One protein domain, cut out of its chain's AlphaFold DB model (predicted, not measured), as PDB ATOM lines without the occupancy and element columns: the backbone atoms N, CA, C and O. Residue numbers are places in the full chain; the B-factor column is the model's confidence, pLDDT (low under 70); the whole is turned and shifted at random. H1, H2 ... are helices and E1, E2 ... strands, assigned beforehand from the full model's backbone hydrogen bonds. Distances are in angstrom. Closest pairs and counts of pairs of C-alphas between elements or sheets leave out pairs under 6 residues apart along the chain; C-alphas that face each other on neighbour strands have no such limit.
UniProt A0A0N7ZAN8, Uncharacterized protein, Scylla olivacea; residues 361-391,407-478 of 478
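Overview. This is residues 361 to 391 and 407 to 478 of the 478 residues of an uncharacterized protein of Scylla olivacea (UniProt A0A0N7ZAN8). Two long antiparallel ribbons spread from one end of the domain as an open V: one is E1 with E4, continued by E2 with E3 along the longest axis, and the other is E5 with E6, with the short helix H1 and the long stretch 441 to 452 at its far end. The short strand E7 adds a third strand beside E4. The printed part has 103 residues and is mostly strand, with the order E1 E2 E3 E4 E5 H1 E6 E7 along the chain; the sheets, E1 - E4 - E7, E2 - E3 and E5 - E6, are antiparallel. The whole is elongated, spanning 60 by 36 by 25 A, and only just loose, close to extended, with a radius of gyration of the C-alphas of 19.1 A.

Arrangement. In the largest sheet, E4, residues 419 to 426, is the inner strand, and E1, residues 368 to 376, and E7, residues 475 to 477, are its edge strands. E1 and E4 are antiparallel at 162 degrees, with N 371 and O 423 2.8 A apart, within hydrogen-bond range. E4 and E7 are antiparallel at 152 degrees, with N 477 and O 422 at 3.0 A. E2, residues 381 to 389, and E3, residues 407 to 415, are antiparallel at 155 degrees, with N 384 and O 412 at 3.0 A; E2 is apart from E1, and E3 from E4. E5, residues 432 to 440, and E6, residues 461 to 470, are antiparallel at 163 degrees, with N 436 and O 466 at 2.9 A. The closest C-alphas of E4 and E6 are those of Asn 426 and Arg 470, 6.5 A apart. E1 is apart from both E5 and E6, and E6 and E7 meet only through their link. H1, residues 453 to 458, is not on the sheet of E1, E4 and E7; 1 of its 2 O i to N i+4 pairs is within hydrogen-bond range.

Along the chain. E1 begins at C-alpha 368 (57.497, 8.532, 15.305), is 22.9 A long and bends by 52 degrees at residue 371. E2 is 25.5 A long and E3 24.0 A, with a bend of 51 degrees at residue 411. E4 is 21.6 A long. E5 and E6 are each 25.3 A long, and E6 bends by 55 degrees at residue 467. H1 begins at C-alpha 453 (47.159, -11.657, 22.772). E7 ends at C-alpha 477 (49.199, 7.779, 4.469).

Size, cuts and confidence. The C-alphas farthest apart are those of Ile 391 and Gly 429, 61.9 A. Residues 392 to 406 are not printed, and C-alphas 391 and 407 are 7.8 A apart across this cut. The link from E5 to H1 is long, with 12 residues. The mean pLDDT of the printed part is 92.1, and residues 472 to 478 are under 70.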
ATOM      1  N   GLU A 361      62.939  -0.963  23.451       96.88
ATOM      2  CA  GLU A 361      63.915  -0.283  22.598       96.88
ATOM      3  C   GLU A 361      63.971  -0.886  21.189       96.88
ATOM      4  O   GLU A 361      64.200  -0.147  20.236       96.88
ATOM      5  N   GLN A 362      63.719  -2.191  21.051       95.94
ATOM      6  CA  GLN A 362      63.623  -2.865  19.752       95.94
ATOM      7  C   GLN A 362      62.321  -2.517  19.011       95.94
ATOM      8  O   GLN A 362      62.312  -2.448  17.784       95.94
ATOM      9  N   LEU A 363      61.227  -2.269  19.742       96.12
ATOM     10  CA  LEU A 363      59.910  -1.968  19.164       96.12
ATOM     11  C   LEU A 363      59.677  -0.476  18.901       96.12
ATOM     12  O   LEU A 363      58.948  -0.099  17.980       96.12
ATOM     13  N   VAL A 364      60.241   0.397  19.735       96.00
ATOM     14  CA  VAL A 364      60.035   1.840  19.621       96.00
ATOM     15  C   VAL A 364      60.779   2.371  18.403       96.00
ATOM     16  O   VAL A 364      61.982   2.192  18.263       96.00
ATOM     17  N   PHE A 365      60.073   3.143  17.574       95.56
ATOM     18  CA  PHE A 365      60.685   4.014  16.575       95.56
ATOM     19  C   PHE A 365      60.728   5.458  17.117       95.56
ATOM     20  O   PHE A 365      59.713   6.159  17.070       95.56
ATOM     21  N   PRO A 366      61.875   5.943  17.641       95.06
ATOM     22  CA  PRO A 366      61.933   7.225  18.335       95.06
ATOM     23  C   PRO A 366      61.470   8.413  17.481       95.06
ATOM     24  O   PRO A 366      61.853   8.580  16.319       95.06
ATOM     25  N   GLY A 367      60.635   9.263  18.083       93.44
ATOM     26  CA  GLY A 367      60.080  10.454  17.439       93.44
ATOM     27  C   GLY A 367      59.010  10.171  16.379       93.44
ATOM     28  O   GLY A 367      58.544  11.118  15.750       93.44
ATOM     29  N   ILE A 368      58.609   8.913  16.177       94.25
ATOM     30  CA  ILE A 368      57.497   8.532  15.305       94.25
ATOM     31  C   ILE A 368      56.316   8.077  16.164       94.25
ATOM     32  O   ILE A 368      56.470   7.288  17.092       94.25
ATOM     33  N   THR A 369      55.118   8.574  15.866       93.88
ATOM     34  CA  THR A 369      53.890   8.177  16.569       93.88
ATOM     35  C   THR A 369      52.763   7.966  15.573       93.88
ATOM     36  O   THR A 369      52.517   8.819  14.717       93.88
ATOM     37  N   VAL A 370      52.065   6.836  15.685       93.88
ATOM     38  CA  VAL A 370      50.808   6.600  14.967       93.88
ATOM     39  C   VAL A 370      49.698   7.276  15.765       93.88
ATOM     40  O   VAL A 370      49.414   6.886  16.890       93.88
ATOM     41  N   ALA A 371      49.137   8.347  15.211       93.12
ATOM     42  CA  ALA A 371      48.139   9.174  15.881       93.12
ATOM     43  C   ALA A 371      46.705   8.708  15.611       93.12
ATOM     44  O   ALA A 371      45.829   8.973  16.427       93.12
ATOM     45  N   ASP A 372      46.461   8.085  14.457       94.81
ATOM     46  CA  ASP A 372      45.136   7.617  14.050       94.81
ATOM     47  C   ASP A 372      45.251   6.561  12.941       94.81
ATOM     48  O   ASP A 372      46.168   6.630  12.113       94.81
ATOM     49  N   ILE A 373      44.322   5.607  12.919       94.31
ATOM     50  CA  ILE A 373      44.161   4.608  11.857       94.31
ATOM     51  C   ILE A 373      42.671   4.533  11.534       94.31
ATOM     52  O   ILE A 373      41.859   4.211  12.398       94.31
ATOM     53  N   GLN A 374      42.318   4.796  10.281       95.69
ATOM     54  CA  GLN A 374      40.952   4.676   9.779       95.69
ATOM     55  C   GLN A 374      40.935   3.806   8.527       95.69
ATOM     56  O   GLN A 374      41.908   3.774   7.776       95.69
ATOM     57  N   ILE A 375      39.811   3.151   8.264       96.19
ATOM     58  CA  ILE A 375      39.537   2.520   6.972       96.19
ATOM     59  C   ILE A 375      38.513   3.395   6.253       96.19
ATOM     60  O   ILE A 375      37.463   3.720   6.804       96.19
ATOM     61  N   GLN A 376      38.842   3.828   5.039       96.56
ATOM     62  CA  GLN A 376      37.882   4.448   4.137       96.56
ATOM     63  C   GLN A 376      37.228   3.361   3.282       96.56
ATOM     64  O   GLN A 376      37.928   2.598   2.620       96.56
ATOM     65  N   GLY A 377      35.895   3.359   3.254       94.25
ATOM     66  CA  GLY A 377      35.100   2.279   2.670       94.25
ATOM     67  C   GLY A 377      34.635   1.296   3.744       94.25
ATOM     68  O   GLY A 377      34.917   1.484   4.927       94.25
ATOM     69  N   ASN A 378      33.919   0.260   3.319       94.88
ATOM     70  CA  ASN A 378      33.473  -0.819   4.193       94.88
ATOM     71  C   ASN A 378      34.277  -2.083   3.880       94.88
ATOM     72  O   ASN A 378      34.543  -2.372   2.714       94.88
ATOM     73  N   LEU A 379      34.618  -2.853   4.913       96.56
ATOM     74  CA  LEU A 379      35.147  -4.204   4.745       96.56
ATOM     75  C   LEU A 379      33.977  -5.140   4.422       96.56
ATOM     76  O   LEU A 379      33.317  -5.654   5.320       96.56
ATOM     77  N   GLU A 380      33.679  -5.290   3.135       97.81
ATOM     78  CA  GLU A 380      32.573  -6.111   2.638       97.81
ATOM     79  C   GLU A 380      33.104  -7.190   1.700       97.81
ATOM     80  O   GLU A 380      33.765  -6.875   0.708       97.81
ATOM     81  N   THR A 381      32.779  -8.447   1.999       98.31
ATOM     82  CA  THR A 381      33.065  -9.600   1.144       98.31
ATOM     83  C   THR A 381      31.824 -10.031   0.367       98.31
ATOM     84  O   THR A 381      30.688  -9.751   0.756       98.31
ATOM     85  N   TYR A 382      32.035 -10.688  -0.769       98.38
ATOM     86  CA  TYR A 382      30.984 -11.262  -1.605       98.38
ATOM     87  C   TYR A 382      31.548 -12.426  -2.423       98.38
ATOM     88  O   TYR A 382      32.760 -12.562  -2.558       98.38
ATOM     89  N   PHE A 383      30.674 -13.264  -2.976       98.25
ATOM     90  CA  PHE A 383      31.070 -14.266  -3.964       98.25
ATOM     91  C   PHE A 383      30.828 -13.736  -5.376       98.25
ATOM     92  O   PHE A 383      29.777 -13.152  -5.646       98.25
ATOM     93  N   GLU A 384      31.783 -13.963  -6.271       97.00
ATOM     94  CA  GLU A 384      31.650 -13.698  -7.704       97.00
ATOM     95  C   GLU A 384      31.906 -14.961  -8.522       97.00
ATOM     96  O   GLU A 384      32.707 -15.808  -8.135       97.00
ATOM     97  N   GLU A 385      31.226 -15.092  -9.657       97.44
ATOM     98  CA  GLU A 385      31.459 -16.196 -10.586       97.44
ATOM     99  C   GLU A 385      32.717 -15.929 -11.416       97.44
ATOM    100  O   GLU A 385      32.814 -14.922 -12.121       97.44
ATOM    101  N   TYR A 386      33.675 -16.850 -11.343       97.62
ATOM    102  CA  TYR A 386      34.922 -16.794 -12.092       97.62
ATOM    103  C   TYR A 386      34.961 -17.886 -13.155       97.62
ATOM    104  O   TYR A 386      34.853 -19.072 -12.842       97.62
ATOM    105  N   LYS A 387      35.180 -17.479 -14.407       97.31
ATOM    106  CA  LYS A 387      35.209 -18.353 -15.584       97.31
ATOM    107  C   LYS A 387      36.644 -18.679 -16.006       97.31
ATOM    108  O   LYS A 387      37.452 -17.761 -16.128       97.31
ATOM    109  N   TYR A 388      36.927 -19.944 -16.317       96.44
ATOM    110  CA  TYR A 388      38.219 -20.411 -16.839       96.44
ATOM    111  C   TYR A 388      38.050 -21.438 -17.970       96.44
ATOM    112  O   TYR A 388      37.017 -22.106 -18.067       96.44
ATOM    113  N   ASP A 389      39.039 -21.514 -18.862       95.38
ATOM    114  CA  ASP A 389      38.989 -22.326 -20.086       95.38
ATOM    115  C   ASP A 389      39.333 -23.808 -19.821       95.38
ATOM    116  O   ASP A 389      40.279 -24.122 -19.095       95.38
ATOM    117  N   LEU A 390      38.568 -24.727 -20.422       95.50
ATOM    118  CA  LEU A 390      38.777 -26.177 -20.338       95.50
ATOM    119  C   LEU A 390      39.482 -26.764 -21.571       95.50
ATOM    120  O   LEU A 390      39.641 -27.980 -21.655       95.50
ATOM    121  N   ILE A 391      39.938 -25.954 -22.528       91.44
ATOM    122  CA  ILE A 391      40.484 -26.428 -23.809       91.44
ATOM    123  C   ILE A 391      41.619 -27.455 -23.666       91.44
ATOM    124  O   ILE A 391      41.651 -28.443 -24.401       91.44
ATOM    125  N   TYR A 407      34.001 -23.686 -21.214       97.31
ATOM    126  CA  TYR A 407      34.493 -23.118 -19.966       97.31
ATOM    127  C   TYR A 407      33.873 -23.814 -18.755       97.31
ATOM    128  O   TYR A 407      32.763 -24.349 -18.820       97.31
ATOM    129  N   ALA A 408      34.550 -23.712 -17.618       97.81
ATOM    130  CA  ALA A 408      33.945 -23.905 -16.307       97.81
ATOM    131  C   ALA A 408      33.821 -22.556 -15.585       97.81
ATOM    132  O   ALA A 408      34.586 -21.625 -15.843       97.81
ATOM    133  N   THR A 409      32.855 -22.452 -14.678       97.88
ATOM    134  CA  THR A 409      32.710 -21.327 -13.747       97.88
ATOM    135  C   THR A 409      32.604 -21.829 -12.314       97.88
ATOM    136  O   THR A 409      32.126 -22.939 -12.079       97.88
ATOM    137  N   MET A 410      33.068 -21.035 -11.358       97.25
ATOM    138  CA  MET A 410      32.899 -21.315  -9.935       97.25
ATOM    139  C   MET A 410      32.774 -20.022  -9.126       97.25
ATOM    140  O   MET A 410      33.406 -19.022  -9.487       97.25
ATOM    141  N   PRO A 411      32.044 -20.038  -7.998       97.31
ATOM    142  CA  PRO A 411      32.025 -18.907  -7.087       97.31
ATOM    143  C   PRO A 411      33.385 -18.775  -6.395       97.31
ATOM    144  O   PRO A 411      33.937 -19.755  -5.897       97.31
ATOM    145  N   ARG A 412      33.917 -17.557  -6.321       97.81
ATOM    146  CA  ARG A 412      35.149 -17.226  -5.597       97.81
ATOM    147  C   ARG A 412      34.892 -16.086  -4.628       97.81
ATOM    148  O   ARG A 412      34.138 -15.165  -4.940       97.81
ATOM    149  N   LEU A 413      35.494 -16.171  -3.443       98.38
ATOM    150  CA  LEU A 413      35.399 -15.108  -2.450       98.38
ATOM    151  C   LEU A 413      36.171 -13.880  -2.950       98.38
ATOM    152  O   LEU A 413      37.323 -13.988  -3.360       98.38
ATOM    153  N   ASN A 414      35.537 -12.716  -2.883       98.31
ATOM    154  CA  ASN A 414      36.129 -11.428  -3.211       98.31
ATOM    155  C   ASN A 414      35.720 -10.378  -2.161       98.31
ATOM    156  O   ASN A 414      34.894 -10.637  -1.280       98.31
ATOM    157  N   HIS A 415      36.311  -9.188  -2.226       98.00
ATOM    158  CA  HIS A 415      36.003  -8.074  -1.342       98.00
ATOM    159  C   HIS A 415      35.931  -6.751  -2.103       98.00
ATOM    160  O   HIS A 415      36.561  -6.562  -3.141       98.00
ATOM    161  N   LYS A 416      35.174  -5.791  -1.566       98.06
ATOM    162  CA  LYS A 416      35.193  -4.417  -2.080       98.06
ATOM    163  C   LYS A 416      36.527  -3.753  -1.761       98.06
ATOM    164  O   LYS A 416      37.117  -3.997  -0.707       98.06
ATOM    165  N   GLU A 417      36.987  -2.883  -2.653       97.75
ATOM    166  CA  GLU A 417      38.161  -2.055  -2.390       97.75
ATOM    167  C   GLU A 417      37.935  -1.159  -1.163       97.75
ATOM    168  O   GLU A 417      36.864  -0.577  -0.967       97.75
ATOM    169  N   PHE A 418      38.974  -1.027  -0.345       97.19
ATOM    170  CA  PHE A 418      39.019  -0.128   0.802       97.19
ATOM    171  C   PHE A 418      40.423   0.476   0.915       97.19
ATOM    172  O   PHE A 418      41.364   0.031   0.262       97.19
ATOM    173  N   THR A 419      40.584   1.519   1.731       96.94
ATOM    174  CA  THR A 419      41.878   2.207   1.879       96.94
ATOM    175  C   THR A 419      42.206   2.465   3.342       96.94
ATOM    176  O   THR A 419      41.393   3.036   4.072       96.94
ATOM    177  N   TYR A 420      43.424   2.118   3.761       95.62
ATOM    178  CA  TYR A 420      43.945   2.492   5.072       95.62
ATOM    179  C   TYR A 420      44.349   3.970   5.091       95.62
ATOM    180  O   TYR A 420      45.174   4.426   4.306       95.62
ATOM    181  N   LYS A 421      43.807   4.732   6.040       95.12
ATOM    182  CA  LYS A 421      44.220   6.100   6.355       95.12
ATOM    183  C   LYS A 421      44.969   6.107   7.669       95.12
ATOM    184  O   LYS A 421      44.365   6.118   8.739       95.12
ATOM    185  N   ILE A 422      46.293   6.120   7.582       93.56
ATOM    186  CA  ILE A 422      47.160   6.099   8.761       93.56
ATOM    187  C   ILE A 422      47.730   7.502   8.961       93.56
ATOM    188  O   ILE A 422      48.412   8.042   8.087       93.56
ATOM    189  N   LYS A 423      47.463   8.118  10.111       92.25
ATOM    190  CA  LYS A 423      48.032   9.416  10.480       92.25
ATOM    191  C   LYS A 423      49.292   9.192  11.298       92.25
ATOM    192  O   LYS A 423      49.228   8.771  12.450       92.25
ATOM    193  N   VAL A 424      50.443   9.518  10.718       91.81
ATOM    194  CA  VAL A 424      51.743   9.390  11.392       91.81
ATOM    195  C   VAL A 424      52.319  10.772  11.677       91.81
ATOM    196  O   VAL A 424      52.396  11.628  10.790       91.81
ATOM    197  N   GLN A 425      52.746  10.986  12.918       91.81
ATOM    198  CA  GLN A 425      53.481  12.168  13.351       91.81
ATOM    199  C   GLN A 425      54.975  11.851  13.402       91.81
ATOM    200  O   GLN A 425      55.383  10.861  14.005       91.81
ATOM    201  N   ASN A 426      55.778  12.700  12.758       92.44
ATOM    202  CA  ASN A 426      57.231  12.671  12.848       92.44
ATOM    203  C   ASN A 426      57.714  13.925  13.584       92.44
ATOM    204  O   ASN A 426      57.684  15.023  13.025       92.44
ATOM    205  N   ASN A 427      58.160  13.723  14.820       91.56
ATOM    206  CA  ASN A 427      58.704  14.739  15.718       91.56
ATOM    207  C   ASN A 427      60.238  14.807  15.651       91.56
ATOM    208  O   ASN A 427      60.867  15.516  16.434       91.56
ATOM    209  N   ASN A 428      60.859  14.073  14.725       88.25
ATOM    210  CA  ASN A 428      62.272  14.245  14.423       88.25
ATOM    211  C   ASN A 428      62.467  15.516  13.593       88.25
ATOM    212  O   ASN A 428      61.676  15.794  12.699       88.25
ATOM    213  N   GLY A 429      63.578  16.228  13.801       88.50
ATOM    214  CA  GLY A 429      63.972  17.404  13.007       88.50
ATOM    215  C   GLY A 429      64.303  17.116  11.531       88.50
ATOM    216  O   GLY A 429      64.776  18.003  10.825       88.50
ATOM    217  N   SER A 430      64.077  15.892  11.049       90.69
ATOM    218  CA  SER A 430      64.337  15.475   9.673       90.69
ATOM    219  C   SER A 430      63.380  14.365   9.220       90.69
ATOM    220  O   SER A 430      62.819  13.636  10.051       90.69
ATOM    221  N   PRO A 431      63.175  14.202   7.898       91.62
ATOM    222  CA  PRO A 431      62.398  13.092   7.377       91.62
ATOM    223  C   PRO A 431      62.984  11.726   7.754       91.62
ATOM    224  O   PRO A 431      64.201  11.543   7.756       91.62
ATOM    225  N   LYS A 432      62.117  10.747   8.027       92.44
ATOM    226  CA  LYS A 432      62.519   9.376   8.381       92.44
ATOM    227  C   LYS A 432      61.892   8.355   7.444       92.44
ATOM    228  O   LYS A 432      60.711   8.451   7.120       92.44
ATOM    229  N   LYS A 433      62.676   7.371   7.009       93.75
ATOM    230  CA  LYS A 433      62.173   6.208   6.269       93.75
ATOM    231  C   LYS A 433      61.553   5.234   7.273       93.75
ATOM    232  O   LYS A 433      62.171   4.941   8.288       93.75
ATOM    233  N   SER A 434      60.338   4.771   7.002       91.69
ATOM    234  CA  SER A 434      59.596   3.829   7.846       91.69
ATOM    235  C   SER A 434      59.063   2.675   7.009       91.69
ATOM    236  O   SER A 434      58.598   2.917   5.892       91.69
ATOM    237  N   VAL A 435      59.057   1.476   7.582       94.94
ATOM    238  CA  VAL A 435      58.252   0.346   7.105       94.94
ATOM    239  C   VAL A 435      56.923   0.384   7.860       94.94
ATOM    240  O   VAL A 435      56.927   0.481   9.086       94.94
ATOM    241  N   ILE A 436      55.802   0.377   7.144       94.56
ATOM    242  CA  ILE A 436      54.479   0.124   7.724       94.56
ATOM    243  C   ILE A 436      54.181  -1.355   7.521       94.56
ATOM    244  O   ILE A 436      54.314  -1.840   6.403       94.56
ATOM    245  N   ARG A 437      53.781  -2.033   8.599       96.62
ATOM    246  CA  ARG A 437      53.261  -3.403   8.595       96.62
ATOM    247  C   ARG A 437      51.837  -3.353   9.130       96.62
ATOM    248  O   ARG A 437      51.622  -2.780  10.200       96.62
ATOM    249  N   ILE A 438      50.883  -3.898   8.386       97.25
ATOM    250  CA  ILE A 438      49.474  -3.964   8.779       97.25
ATOM    251  C   ILE A 438      49.122  -5.432   8.957       97.25
ATOM    252  O   ILE A 438      49.246  -6.214   8.018       97.25
ATOM    253  N   LEU A 439      48.676  -5.792  10.159       96.94
ATOM    254  CA  LEU A 439      48.216  -7.138  10.473       96.94
ATOM    255  C   LEU A 439      46.759  -7.091  10.934       96.94
ATOM    256  O   LEU A 439      46.356  -6.158  11.632       96.94
ATOM    257  N   ALA A 440      45.989  -8.106  10.559       96.12
ATOM    258  CA  ALA A 440      44.656  -8.367  11.080       96.12
ATOM    259  C   ALA A 440      44.719  -9.583  12.007       96.12
ATOM    260  O   ALA A 440      45.298 -10.606  11.655       96.12
ATOM    261  N   MET A 441      44.130  -9.473  13.194       95.44
ATOM    262  CA  MET A 441      44.142 -10.530  14.203       95.44
ATOM    263  C   MET A 441      42.702 -10.849  14.610       95.44
ATOM    264  O   MET A 441      41.943  -9.909  14.885       95.44
ATOM    265  N   PRO A 442      42.301 -12.130  14.669       94.81
ATOM    266  CA  PRO A 442      40.978 -12.486  15.156       94.81
ATOM    267  C   PRO A 442      40.835 -12.073  16.626       94.81
ATOM    268  O   PRO A 442      41.706 -12.323  17.454       94.81
ATOM    269  N   TYR A 443      39.724 -11.408  16.953       95.00
ATOM    270  CA  TYR A 443      39.434 -10.980  18.328       95.00
ATOM    271  C   TYR A 443      38.685 -12.051  19.131       95.00
ATOM    272  O   TYR A 443      38.821 -12.130  20.354       95.00
ATOM    273  N   ARG A 444      37.876 -12.866  18.444       94.56
ATOM    274  CA  ARG A 444      37.112 -13.968  19.028       94.56
ATOM    275  C   ARG A 444      37.297 -15.240  18.215       94.56
ATOM    276  O   ARG A 444      37.460 -15.151  17.000       94.56
ATOM    277  N   ASP A 445      37.258 -16.384  18.885       91.44
ATOM    278  CA  ASP A 445      37.268 -17.696  18.236       91.44
ATOM    279  C   ASP A 445      35.889 -18.047  17.638       91.44
ATOM    280  O   ASP A 445      34.915 -17.299  17.785       91.44
ATOM    281  N   GLY A 446      35.787 -19.207  16.981       87.94
ATOM    282  CA  GLY A 446      34.529 -19.696  16.401       87.94
ATOM    283  C   GLY A 446      33.410 -19.962  17.421       87.94
ATOM    284  O   GLY A 446      32.245 -20.039  17.034       87.94
ATOM    285  N   ASN A 447      33.733 -20.040  18.719       89.06
ATOM    286  CA  ASN A 447      32.774 -20.169  19.821       89.06
ATOM    287  C   ASN A 447      32.392 -18.810  20.443       89.06
ATOM    288  O   ASN A 447      31.541 -18.747  21.334       89.06
ATOM    289  N   GLY A 448      33.017 -17.714  20.005       89.81
ATOM    290  CA  GLY A 448      32.819 -16.366  20.529       89.81
ATOM    291  C   GLY A 448      33.669 -16.015  21.758       89.81
ATOM    292  O   GLY A 448      33.493 -14.920  22.307       89.81
ATOM    293  N   ALA A 449      34.585 -16.879  22.201       92.88
ATOM    294  CA  ALA A 449      35.516 -16.593  23.290       92.88
ATOM    295  C   ALA A 449      36.575 -15.571  22.845       92.88
ATOM    296  O   ALA A 449      36.967 -15.549  21.685       92.88
ATOM    297  N   ILE A 450      37.018 -14.694  23.752       95.88
ATOM    298  CA  ILE A 450      38.078 -13.716  23.453       95.88
ATOM    299  C   ILE A 450      39.410 -14.456  23.336       95.88
ATOM    300  O   ILE A 450      39.762 -15.205  24.245       95.88
ATOM    301  N   ILE A 451      40.155 -14.186  22.266       95.38
ATOM    302  CA  ILE A 451      41.484 -14.765  22.048       95.38
ATOM    303  C   ILE A 451      42.527 -13.932  22.822       95.38
ATOM    304  O   ILE A 451      42.606 -12.713  22.614       95.38
ATOM    305  N   PRO A 452      43.324 -14.533  23.727       96.00
ATOM    306  CA  PRO A 452      44.439 -13.853  24.385       96.00
ATOM    307  C   PRO A 452      45.470 -13.338  23.376       96.00
ATOM    308  O   PRO A 452      45.689 -13.956  22.343       96.00
ATOM    309  N   PHE A 453      46.168 -12.241  23.690       94.69
ATOM    310  CA  PHE A 453      47.159 -11.657  22.772       94.69
ATOM    311  C   PHE A 453      48.238 -12.656  22.327       94.69
ATOM    312  O   PHE A 453      48.613 -12.652  21.160       94.69
ATOM    313  N   ASP A 454      48.719 -13.510  23.235       94.38
ATOM    314  CA  ASP A 454      49.776 -14.480  22.926       94.38
ATOM    315  C   ASP A 454      49.326 -15.573  21.941       94.38
ATOM    316  O   ASP A 454      50.092 -15.999  21.084       94.38
ATOM    317  N   GLU A 455      48.056 -15.970  21.990       94.12
ATOM    318  CA  GLU A 455      47.468 -16.859  20.983       94.12
ATOM    319  C   GLU A 455      47.161 -16.088  19.694       94.12
ATOM    320  O   GLU A 455      47.459 -16.546  18.592       94.12
ATOM    321  N   GLY A 456      46.616 -14.878  19.830       95.88
ATOM    322  CA  GLY A 456      46.225 -14.029  18.714       95.88
ATOM    323  C   GLY A 456      47.401 -13.616  17.831       95.88
ATOM    324  O   GLY A 456      47.254 -13.607  16.611       95.88
ATOM    325  N   ARG A 457      48.585 -13.333  18.400       95.75
ATOM    326  CA  ARG A 457      49.777 -12.972  17.608       95.75
ATOM    327  C   ARG A 457      50.174 -14.068  16.619       95.75
ATOM    328  O   ARG A 457      50.659 -13.738  15.544       95.75
ATOM    329  N   TRP A 458      49.941 -15.335  16.970       97.31
ATOM    330  CA  TRP A 458      50.238 -16.486  16.115       97.31
ATOM    331  C   TRP A 458      49.145 -16.728  15.069       97.31
ATOM    332  O   TRP A 458      49.380 -17.426  14.100       97.31
ATOM    333  N   LEU A 459      47.959 -16.136  15.238       97.38
ATOM    334  CA  LEU A 459      46.848 -16.182  14.277       97.38
ATOM    335  C   LEU A 459      46.772 -14.921  13.402       97.38
ATOM    336  O   LEU A 459      45.809 -14.734  12.654       97.38
ATOM    337  N   ALA A 460      47.740 -14.013  13.527       97.94
ATOM    338  CA  ALA A 460      47.732 -12.758  12.799       97.94
ATOM    339  C   ALA A 460      47.993 -12.986  11.303       97.94
ATOM    340  O   ALA A 460      48.906 -13.707  10.895       97.94
ATOM    341  N   ILE A 461      47.197 -12.314  10.479       98.12
ATOM    342  CA  ILE A 461      47.313 -12.323   9.026       98.12
ATOM    343  C   ILE A 461      47.961 -11.013   8.594       98.12
ATOM    344  O   ILE A 461      47.488  -9.928   8.946       98.12
ATOM    345  N   GLU A 462      49.030 -11.100   7.813       98.06
ATOM    346  CA  GLU A 462      49.623  -9.943   7.160       98.06
ATOM    347  C   GLU A 462      48.699  -9.444   6.046       98.06
ATOM    348  O   GLU A 462      48.304 -10.181   5.134       98.06
ATOM    349  N   MET A 463      48.331  -8.169   6.154       97.19
ATOM    350  CA  MET A 463      47.453  -7.485   5.211       97.19
ATOM    351  C   MET A 463      48.239  -6.622   4.231       97.19
ATOM    352  O   MET A 463      47.831  -6.508   3.080       97.19
ATOM    353  N   ASP A 464      49.324  -5.986   4.690       97.00
ATOM    354  CA  ASP A 464      50.169  -5.140   3.846       97.00
ATOM    355  C   ASP A 464      51.536  -4.846   4.494       97.00
ATOM    356  O   ASP A 464      51.656  -4.738   5.723       97.00
ATOM    357  N   LEU A 465      52.541  -4.620   3.647       96.25
ATOM    358  CA  LEU A 465      53.875  -4.159   4.013       96.25
ATOM    359  C   LEU A 465      54.413  -3.203   2.955       96.25
ATOM    360  O   LEU A 465      54.657  -3.573   1.809       96.25
ATOM    361  N   PHE A 466      54.710  -1.969   3.361       94.50
ATOM    362  CA  PHE A 466      55.270  -0.987   2.436       94.50
ATOM    363  C   PHE A 466      56.188   0.036   3.099       94.50
ATOM    364  O   PHE A 466      56.142   0.330   4.297       94.50
ATOM    365  N   VAL A 467      57.047   0.625   2.269       93.44
ATOM    366  CA  VAL A 467      58.051   1.606   2.675       93.44
ATOM    367  C   VAL A 467      57.584   3.013   2.329       93.44
ATOM    368  O   VAL A 467      57.166   3.296   1.207       93.44
ATOM    369  N   LYS A 468      57.734   3.951   3.267       89.88
ATOM    370  CA  LYS A 468      57.448   5.369   3.015       89.88
ATOM    371  C   LYS A 468      58.411   6.283   3.762       89.88
ATOM    372  O   LYS A 468      58.847   5.985   4.871       89.88
ATOM    373  N   THR A 469      58.663   7.448   3.180       88.12
ATOM    374  CA  THR A 469      59.397   8.538   3.829       88.12
ATOM    375  C   THR A 469      58.427   9.495   4.522       88.12
ATOM    376  O   THR A 469      57.544  10.068   3.883       88.12
ATOM    377  N   ARG A 470      58.603   9.691   5.830       79.69
ATOM    378  CA  ARG A 470      57.804  10.576   6.690       79.69
ATOM    379  C   ARG A 470      58.413  11.964   6.720       79.69
ATOM    380  O   ARG A 470      59.489  12.138   7.281       79.69
ATOM    381  N   LYS A 471      57.737  12.942   6.116       78.19
ATOM    382  CA  LYS A 471      58.143  14.353   6.178       78.19
ATOM    383  C   LYS A 471      57.891  14.930   7.581       78.19
ATOM    384  O   LYS A 471      57.205  14.316   8.394       78.19
ATOM    385  N   LEU A 472      58.515  16.072   7.862       62.44
ATOM    386  CA  LEU A 472      58.338  16.842   9.096       62.44
ATOM    387  C   LEU A 472      56.873  17.262   9.260       62.44
ATOM    388  O   LEU A 472      56.330  17.876   8.343       62.44
ATOM    389  N   PHE A 473      56.293  16.978  10.431       59.28
ATOM    390  CA  PHE A 473      54.893  17.243  10.786       59.28
ATOM    391  C   PHE A 473      53.849  16.511   9.907       59.28
ATOM    392  O   PHE A 473      54.061  16.244   8.730       59.28
ATOM    393  N   SER A 474      52.728  16.132  10.540       53.19
ATOM    394  CA  SER A 474      51.534  15.440  10.004       53.19
ATOM    395  C   SER A 474      51.558  15.067   8.509       53.19
ATOM    396  O   SER A 474      51.238  15.894   7.656       53.19
ATOM    397  N   SER A 475      51.810  13.793   8.195       57.28
ATOM    398  CA  SER A 475      51.557  13.243   6.854       57.28
ATOM    399  C   SER A 475      50.443  12.200   6.910       57.28
ATOM    400  O   SER A 475      50.548  11.254   7.694       57.28
ATOM    401  N   ASN A 476      49.420  12.347   6.067       56.25
ATOM    402  CA  ASN A 476      48.458  11.275   5.807       56.25
ATOM    403  C   ASN A 476      49.128  10.191   4.957       56.25
ATOM    404  O   ASN A 476      49.850  10.498   4.003       56.25
ATOM    405  N   VAL A 477      48.893   8.932   5.315       57.22
ATOM    406  CA  VAL A 477      49.199   7.779   4.469       57.22
ATOM    407  C   VAL A 477      47.912   7.366   3.778       57.22
ATOM    408  O   VAL A 477      46.896   7.207   4.451       57.22
ATOM    409  N   HIS A 478      47.988   7.272   2.456       51.50
ATOM    410  CA  HIS A 478      47.006   6.620   1.604       51.50
ATOM    411  C   HIS A 478      47.627   5.336   1.091       51.50
ATOM    412  O   HIS A 478      48.865   5.386   0.838       51.50
TER     413      HIS A 478